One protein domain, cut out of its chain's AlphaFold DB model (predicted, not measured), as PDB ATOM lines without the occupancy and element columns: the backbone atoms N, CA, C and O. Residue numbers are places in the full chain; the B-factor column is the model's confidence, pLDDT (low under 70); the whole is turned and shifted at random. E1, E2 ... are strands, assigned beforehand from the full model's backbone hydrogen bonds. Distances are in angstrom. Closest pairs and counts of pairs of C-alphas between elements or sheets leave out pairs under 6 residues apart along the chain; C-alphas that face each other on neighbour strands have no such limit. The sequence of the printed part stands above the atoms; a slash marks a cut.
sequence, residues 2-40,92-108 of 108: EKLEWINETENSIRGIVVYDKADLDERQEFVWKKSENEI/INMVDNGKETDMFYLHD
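What this domain is: This is residues 2 to 40 and 92 to 108 of the 108 residues of an uncharacterized protein of Polaribacter aestuariivivens (UniProt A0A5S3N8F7). A single strongly twisted sheet of five strands makes this domain, like a propeller blade: the three-stranded slab E1, E2 and E3 is continued at E3 by the hairpin of E4 and E5, whose strands are turned steeply away from E1. No named helix covers either face. The 56 printed residues hold five named strands, E1 to E5, in the same order along the chain and across the sheet; it is antiparallel throughout, and the class is all strand. The whole is only just compact, close to loose, with a radius of gyration of the C-alphas of 12.0 A and spans of 37 by 31 by 21 A.

How they stand to each other: E1, residues 3 to 9, is an edge strand and forms a hairpin with E2, residues 13 to 19, at 157 degrees; N 5 and O 17 are 2.9 A apart, within hydrogen-bond range. E2 and E3, residues 28 to 34, form a hairpin at 162 degrees, with N 14 and O 33 at 2.7 A. E1, E2 and E3 are a meander, each strand the antiparallel neighbour of the one before. E4, residues 92 to 96, is antiparallel to E3 at 136 degrees, with N 32 and O 93 at 2.9 A. E5, residues 99 to 104, is the other edge strand and forms a hairpin with E4 at 139 degrees, with N 94 and O 102 at 2.7 A. E1 is apart from E4 and E5. From edge to edge the strands' lines turn by 125 degrees.

Where its parts are: E1 begins at C-alpha 3 (32.024, -23.226, -4.364) and is 17.3 A long. E2 measures 19.4 A and E3 19.7 A, ending at C-alpha 34 (50.431, -28.317, -10.743). E5 ends at C-alpha 104 (44.255, -17.889, -13.518).

The domain as a whole: The two C-alphas farthest apart, of Ala 23 and Glu 37, are 36.9 A apart. Residues 41 to 91 are not printed; C-alphas 40 and 92 are 11.1 A apart across the cut. Of the links printed whole, none is long. The pLDDT is under 70 at residue 2, residues 36 to 40 and residues 92 to 108.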
ATOM      1  N   GLU A   2      30.447 -18.638  -4.407       66.75
ATOM      2  CA  GLU A   2      31.457 -19.481  -5.042       66.75
ATOM      3  C   GLU A   2      31.670 -20.778  -4.250       66.75
ATOM      4  O   GLU A   2      31.664 -20.782  -3.014       66.75
ATOM      5  N   LYS A   3      31.788 -21.905  -4.957       79.38
ATOM      6  CA  LYS A   3      32.024 -23.226  -4.364       79.38
ATOM      7  C   LYS A   3      33.145 -23.932  -5.116       79.38
ATOM      8  O   LYS A   3      33.122 -23.992  -6.340       79.38
ATOM      9  N   LEU A   4      34.067 -24.531  -4.367       81.94
ATOM     10  CA  LEU A   4      35.087 -25.431  -4.896       81.94
ATOM     11  C   LEU A   4      34.629 -26.888  -4.790       81.94
ATOM     12  O   LEU A   4      34.124 -27.324  -3.751       81.94
ATOM     13  N   GLU A   5      34.825 -27.644  -5.866       86.69
ATOM     14  CA  GLU A   5      34.599 -29.086  -5.922       86.69
ATOM     15  C   GLU A   5      35.901 -29.792  -6.306       86.69
ATOM     16  O   GLU A   5      36.387 -29.668  -7.428       86.69
ATOM     17  N   TRP A   6      36.481 -30.535  -5.364       85.50
ATOM     18  CA  TRP A   6      37.703 -31.302  -5.600       85.50
ATOM     19  C   TRP A   6      37.397 -32.562  -6.412       85.50
ATOM     20  O   TRP A   6      36.514 -33.336  -6.043       85.50
ATOM     21  N   ILE A   7      38.139 -32.779  -7.503       87.50
ATOM     22  CA  ILE A   7      38.027 -33.990  -8.329       87.50
ATOM     23  C   ILE A   7      39.111 -34.993  -7.940       87.50
ATOM     24  O   ILE A   7      38.817 -36.162  -7.704       87.50
ATOM     25  N   ASN A   8      40.372 -34.556  -7.933       84.31
ATOM     26  CA  ASN A   8      41.509 -35.434  -7.683       84.31
ATOM     27  C   ASN A   8      42.707 -34.652  -7.143       84.31
ATOM     28  O   ASN A   8      42.943 -33.512  -7.535       84.31
ATOM     29  N   GLU A   9      43.499 -35.308  -6.308       85.19
ATOM     30  CA  GLU A   9      44.754 -34.802  -5.782       85.19
ATOM     31  C   GLU A   9      45.835 -35.866  -5.978       85.19
ATOM     32  O   GLU A   9      45.671 -37.028  -5.609       85.19
ATOM     33  N   THR A  10      46.951 -35.464  -6.575       85.31
ATOM     34  CA  THR A  10      48.147 -36.290  -6.734       85.31
ATOM     35  C   THR A  10      49.334 -35.624  -6.042       85.31
ATOM     36  O   THR A  10      49.233 -34.505  -5.527       85.31
ATOM     37  N   GLU A  11      50.479 -36.303  -6.041       80.62
ATOM     38  CA  GLU A  11      51.747 -35.728  -5.580       80.62
ATOM     39  C   GLU A  11      52.114 -34.456  -6.362       80.62
ATOM     40  O   GLU A  11      52.611 -33.501  -5.778       80.62
ATOM     41  N   ASN A  12      51.771 -34.404  -7.653       80.69
ATOM     42  CA  ASN A  12      52.217 -33.352  -8.568       80.69
ATOM     43  C   ASN A  12      51.108 -32.387  -8.996       80.69
ATOM     44  O   ASN A  12      51.378 -31.469  -9.768       80.69
ATOM     45  N   SER A  13      49.854 -32.590  -8.582       81.06
ATOM     46  CA  SER A  13      48.752 -31.720  -9.006       81.06
ATOM     47  C   SER A  13      47.487 -31.833  -8.161       81.06
ATOM     48  O   SER A  13      47.259 -32.830  -7.478       81.06
ATOM     49  N   ILE A  14      46.634 -30.815  -8.256       85.06
ATOM     50  CA  ILE A  14      45.260 -30.788  -7.764       85.06
ATOM     51  C   ILE A  14      44.344 -30.437  -8.934       85.06
ATOM     52  O   ILE A  14      44.585 -29.467  -9.645       85.06
ATOM     53  N   ARG A  15      43.277 -31.210  -9.130       85.19
ATOM     54  CA  ARG A  15      42.238 -30.944 -10.127       85.19
ATOM     55  C   ARG A  15      40.902 -30.710  -9.437       85.19
ATOM     56  O   ARG A  15      40.520 -31.470  -8.543       85.19
ATOM     57  N   GLY A  16      40.162 -29.709  -9.896       87.12
ATOM     58  CA  GLY A  16      38.856 -29.380  -9.343       87.12
ATOM     59  C   GLY A  16      37.998 -28.543 -10.281       87.12
ATOM     60  O   GLY A  16      38.373 -28.284 -11.423       87.12
ATOM     61  N   ILE A  17      36.834 -28.148  -9.770       85.94
ATOM     62  CA  ILE A  17      35.872 -27.269 -10.433       85.94
ATOM     63  C   ILE A  17      35.597 -26.078  -9.518       85.94
ATOM     64  O   ILE A  17      35.243 -26.260  -8.349       85.94
ATOM     65  N   VAL A  18      35.732 -24.868 -10.053       84.19
ATOM     66  CA  VAL A  18      35.187 -23.647  -9.453       84.19
ATOM     67  C   VAL A  18      33.767 -23.461  -9.980       84.19
ATOM     68  O   VAL A  18      33.545 -23.502 -11.187       84.19
ATOM     69  N   VAL A  19      32.800 -23.290  -9.082       83.56
ATOM     70  CA  VAL A  19      31.395 -23.000  -9.406       83.56
ATOM     71  C   VAL A  19      31.095 -21.572  -8.963       83.56
ATOM     72  O   VAL A  19      31.041 -21.324  -7.753       83.56
ATOM     73  N   TYR A  20      30.920 -20.653  -9.913       76.81
ATOM     74  CA  TYR A  20      30.693 -19.229  -9.634       76.81
ATOM     75  C   TYR A  20      29.222 -18.962  -9.265       76.81
ATOM     76  O   TYR A  20      28.936 -18.446  -8.170       76.81
ATOM     77  N   ASP A  21      28.286 -19.460 -10.081       77.94
ATOM     78  CA  ASP A  21      26.860 -19.562  -9.763       77.94
ATOM     79  C   ASP A  21      26.403 -21.030  -9.710       77.94
ATOM     80  O   ASP A  21      26.749 -21.865 -10.535       77.94
ATOM     81  N   LYS A  22      25.614 -21.372  -8.688       76.31
ATOM     82  CA  LYS A  22      25.029 -22.712  -8.524       76.31
ATOM     83  C   LYS A  22      23.753 -22.894  -9.343       76.31
ATOM     84  O   LYS A  22      23.310 -24.031  -9.498       76.31
ATOM     85  N   ALA A  23      23.118 -21.798  -9.757       79.62
ATOM     86  CA  ALA A  23      21.898 -21.818 -10.553       79.62
ATOM     87  C   ALA A  23      22.181 -21.975 -12.054       79.62
ATOM     88  O   ALA A  23      21.307 -22.460 -12.773       79.62
ATOM     89  N   ASP A  24      23.388 -21.617 -12.496       76.12
ATOM     90  CA  ASP A  24      23.838 -21.729 -13.877       76.12
ATOM     91  C   ASP A  24      24.907 -22.827 -14.007       76.12
ATOM     92  O   ASP A  24      25.949 -22.795 -13.356       76.12
ATOM     93  N   LEU A  25      24.629 -23.843 -14.826       71.75
ATOM     94  CA  LEU A  25      25.557 -24.954 -15.042       71.75
ATOM     95  C   LEU A  25      26.735 -24.569 -15.945       71.75
ATOM     96  O   LEU A  25      27.749 -25.270 -15.896       71.75
ATOM     97  N   ASP A  26      26.609 -23.483 -16.711       75.56
ATOM     98  CA  ASP A  26      27.651 -22.974 -17.602       75.56
ATOM     99  C   ASP A  26      28.663 -22.089 -16.847       75.56
ATOM    100  O   ASP A  26      29.792 -21.914 -17.299       75.56
ATOM    101  N   GLU A  27      28.331 -21.615 -15.639       80.81
ATOM    102  CA  GLU A  27      29.250 -20.878 -14.754       80.81
ATOM    103  C   GLU A  27      30.133 -21.804 -13.891       80.81
ATOM    104  O   GLU A  27      30.361 -21.595 -12.690       80.81
ATOM    105  N   ARG A  28      30.643 -22.869 -14.512       83.69
ATOM    106  CA  ARG A  28      31.539 -23.847 -13.890       83.69
ATOM    107  C   ARG A  28      32.825 -23.934 -14.690       83.69
ATOM    108  O   ARG A  28      32.793 -24.045 -15.908       83.69
ATOM    109  N   GLN A  29      33.956 -23.947 -13.998       80.62
ATOM    110  CA  GLN A  29      35.266 -23.935 -14.634       80.62
ATOM    111  C   GLN A  29      36.170 -25.003 -14.030       80.62
ATOM    112  O   GLN A  29      36.426 -25.009 -12.824       80.62
ATOM    113  N   GLU A  30      36.662 -25.911 -14.872       83.94
ATOM    114  CA  GLU A  30      37.660 -26.894 -14.462       83.94
ATOM    115  C   GLU A  30      39.051 -26.255 -14.384       83.94
ATOM    116  O   GLU A  30      39.432 -25.446 -15.235       83.94
ATOM    117  N   PHE A  31      39.834 -26.665 -13.386       81.69
ATOM    118  CA  PHE A  31      41.225 -26.246 -13.224       81.69
ATOM    119  C   PHE A  31      42.129 -27.433 -12.893       81.69
ATOM    120  O   PHE A  31      41.701 -28.420 -12.283       81.69
ATOM    121  N   VAL A  32      43.405 -27.309 -13.258       81.75
ATOM    122  CA  VAL A  32      44.484 -28.196 -12.820       81.75
ATOM    123  C   VAL A  32      45.627 -27.340 -12.289       81.75
ATOM    124  O   VAL A  32      46.373 -26.714 -13.039       81.75
ATOM    125  N   TRP A  33      45.798 -27.358 -10.974       78.00
ATOM    126  CA  TRP A  33      46.947 -26.761 -10.315       78.00
ATOM    127  C   TRP A  33      48.081 -27.781 -10.264       78.00
ATOM    128  O   TRP A  33      47.911 -28.860  -9.702       78.00
ATOM    129  N   LYS A  34      49.232 -27.484 -10.867       75.25
ATOM    130  CA  LYS A  34      50.431 -28.317 -10.743       75.25
ATOM    131  C   LYS A  34      51.161 -27.917  -9.450       75.25
ATOM    132  O   LYS A  34      51.232 -26.748  -9.095       75.25
ATOM    133  N   LYS A  35      51.604 -28.914  -8.684       71.75
ATOM    134  CA  LYS A  35      52.337 -28.764  -7.420       71.75
ATOM    135  C   LYS A  35      53.837 -28.860  -7.707       71.75
ATOM    136  O   LYS A  35      54.495 -29.773  -7.218       71.75
ATOM    137  N   SER A  36      54.385 -28.017  -8.579       67.38
ATOM    138  CA  SER A  36      55.847 -27.911  -8.659       67.38
ATOM    139  C   SER A  36      56.379 -27.060  -7.498       67.38
ATOM    140  O   SER A  36      55.655 -26.223  -6.965       67.38
ATOM    141  N   GLU A  37      57.646 -27.234  -7.101       54.53
ATOM    142  CA  GLU A  37      58.270 -26.414  -6.040       54.53
ATOM    143  C   GLU A  37      58.215 -24.904  -6.337       54.53
ATOM    144  O   GLU A  37      58.234 -24.098  -5.414       54.53
ATOM    145  N   ASN A  38      58.092 -24.522  -7.614       58.50
ATOM    146  CA  ASN A  38      57.960 -23.131  -8.053       58.50
ATOM    147  C   ASN A  38      56.510 -22.604  -8.001       58.50
ATOM    148  O   ASN A  38      56.301 -21.409  -8.183       58.50
ATOM    149  N   GLU A  39      55.518 -23.477  -7.803       58.97
ATOM    150  CA  GLU A  39      54.083 -23.145  -7.769       58.97
ATOM    151  C   GLU A  39      53.490 -23.222  -6.356       58.97
ATOM    152  O   GLU A  39      52.339 -22.833  -6.160       58.97
ATOM    153  N   ILE A  40      54.244 -23.730  -5.373       68.88
ATOM    154  CA  ILE A  40      53.856 -23.696  -3.962       68.88
ATOM    155  C   ILE A  40      54.238 -22.313  -3.418       68.88
ATOM    156  O   ILE A  40      55.433 -22.028  -3.313       68.88
ATOM    157  N   ILE A  92      47.698 -20.893 -12.477       67.25
ATOM    158  CA  ILE A  92      46.858 -22.099 -12.382       67.25
ATOM    159  C   ILE A  92      46.283 -22.383 -13.763       67.25
ATOM    160  O   ILE A  92      45.447 -21.622 -14.238       67.25
ATOM    161  N   ASN A  93      46.706 -23.477 -14.398       67.31
ATOM    162  CA  ASN A  93      46.204 -23.841 -15.722       67.31
ATOM    163  C   ASN A  93      44.709 -24.201 -15.654       67.31
ATOM    164  O   ASN A  93      44.284 -25.111 -14.935       67.31
ATOM    165  N   MET A  94      43.922 -23.486 -16.442       68.69
ATOM    166  CA  MET A  94      42.502 -23.695 -16.676       68.69
ATOM    167  C   MET A  94      42.333 -24.764 -17.744       68.69
ATOM    168  O   MET A  94      43.121 -24.843 -18.689       68.69
ATOM    169  N   VAL A  95      41.310 -25.600 -17.592       65.81
ATOM    170  CA  VAL A  95      40.998 -26.654 -18.557       65.81
ATOM    171  C   VAL A  95      39.646 -26.366 -19.187       65.81
ATOM    172  O   VAL A  95      38.634 -26.333 -18.494       65.81
ATOM    173  N   ASP A  96      39.622 -26.215 -20.507       62.53
ATOM    174  CA  ASP A  96      38.397 -26.155 -21.301       62.53
ATOM    175  C   ASP A  96      38.357 -27.368 -22.241       62.53
ATOM    176  O   ASP A  96      39.297 -27.636 -22.997       62.53
ATOM    177  N   ASN A  97      37.285 -28.161 -22.157       62.06
ATOM    178  CA  ASN A  97      37.088 -29.371 -22.963       62.06
ATOM    179  C   ASN A  97      38.295 -30.343 -22.952       62.06
ATOM    180  O   ASN A  97      38.627 -30.971 -23.961       62.06
ATOM    181  N   GLY A  98      38.974 -30.468 -21.805       64.88
ATOM    182  CA  GLY A  98      40.141 -31.341 -21.633       64.88
ATOM    183  C   GLY A  98      41.453 -30.796 -22.211       64.88
ATOM    184  O   GLY A  98      42.434 -31.539 -22.270       64.88
ATOM    185  N   LYS A  99      41.490 -29.529 -22.638       60.47
ATOM    186  CA  LYS A  99      42.700 -28.836 -23.097       60.47
ATOM    187  C   LYS A  99      43.048 -27.703 -22.135       60.47
ATOM    188  O   LYS A  99      42.161 -26.977 -21.707       60.47
ATOM    189  N   GLU A 100      44.330 -27.562 -21.806       62.16
ATOM    190  CA  GLU A 100      44.828 -26.406 -21.048       62.16
ATOM    191  C   GLU A 100      44.691 -25.150 -21.930       62.16
ATOM    192  O   GLU A 100      45.197 -25.148 -23.057       62.16
ATOM    193  N   THR A 101      43.956 -24.136 -21.464       55.69
ATOM    194  CA  THR A 101      43.601 -22.951 -22.270       55.69
ATOM    195  C   THR A 101      44.206 -21.655 -21.748       55.69
ATOM    196  O   THR A 101      44.943 -21.018 -22.492       55.69
ATOM    197  N   ASP A 102      43.957 -21.300 -20.488       54.69
ATOM    198  CA  ASP A 102      44.421 -20.052 -19.865       54.69
ATOM    199  C   ASP A 102      45.020 -20.315 -18.478       54.69
ATOM    200  O   ASP A 102      44.823 -21.389 -17.921       54.69
ATOM    201  N   MET A 103      45.752 -19.358 -17.899       54.25
ATOM    202  CA  MET A 103      46.141 -19.422 -16.484       54.25
ATOM    203  C   MET A 103      45.269 -18.454 -15.671       54.25
ATOM    204  O   MET A 103      44.986 -17.352 -16.133       54.25
ATOM    205  N   PHE A 104      44.830 -18.841 -14.472       53.28
ATOM    206  CA  PHE A 104      44.255 -17.889 -13.518       53.28
ATOM    207  C   PHE A 104      45.363 -16.923 -13.082       53.28
ATOM    208  O   PHE A 104      46.389 -17.378 -12.576       53.28
ATOM    209  N   TYR A 105      45.161 -15.621 -13.283       56.97
ATOM    210  CA  TYR A 105      46.100 -14.575 -12.885       56.97
ATOM    211  C   TYR A 105      45.419 -13.609 -11.934       56.97
ATOM    212  O   TYR A 105      44.266 -13.247 -12.138       56.97
ATOM    213  N   LEU A 106      46.169 -13.134 -10.945       55.44
ATOM    214  CA  LEU A 106      45.833 -11.882 -10.287       55.44
ATOM    215  C   LEU A 106      46.321 -10.729 -11.177       55.44
ATOM    216  O   LEU A 106      47.484 -10.706 -11.576       55.44
ATOM    217  N   HIS A 107      45.435  -9.802 -11.518       57.78
ATOM    218  CA  HIS A 107      45.729  -8.626 -12.331       57.78
ATOM    219  C   HIS A 107      45.792  -7.363 -11.453       57.78
ATOM    220  O   HIS A 107      45.049  -7.234 -10.478       57.78
ATOM    221  N   ASP A 108      46.696  -6.441 -11.794       52.44
ATOM    222  CA  ASP A 108      46.756  -5.087 -11.207       52.44
ATOM    223  C   ASP A 108      45.684  -4.170 -11.827       52.44
ATOM    224  O   ASP A 108      45.369  -4.344 -13.033       52.44
TER     225      ASP A 108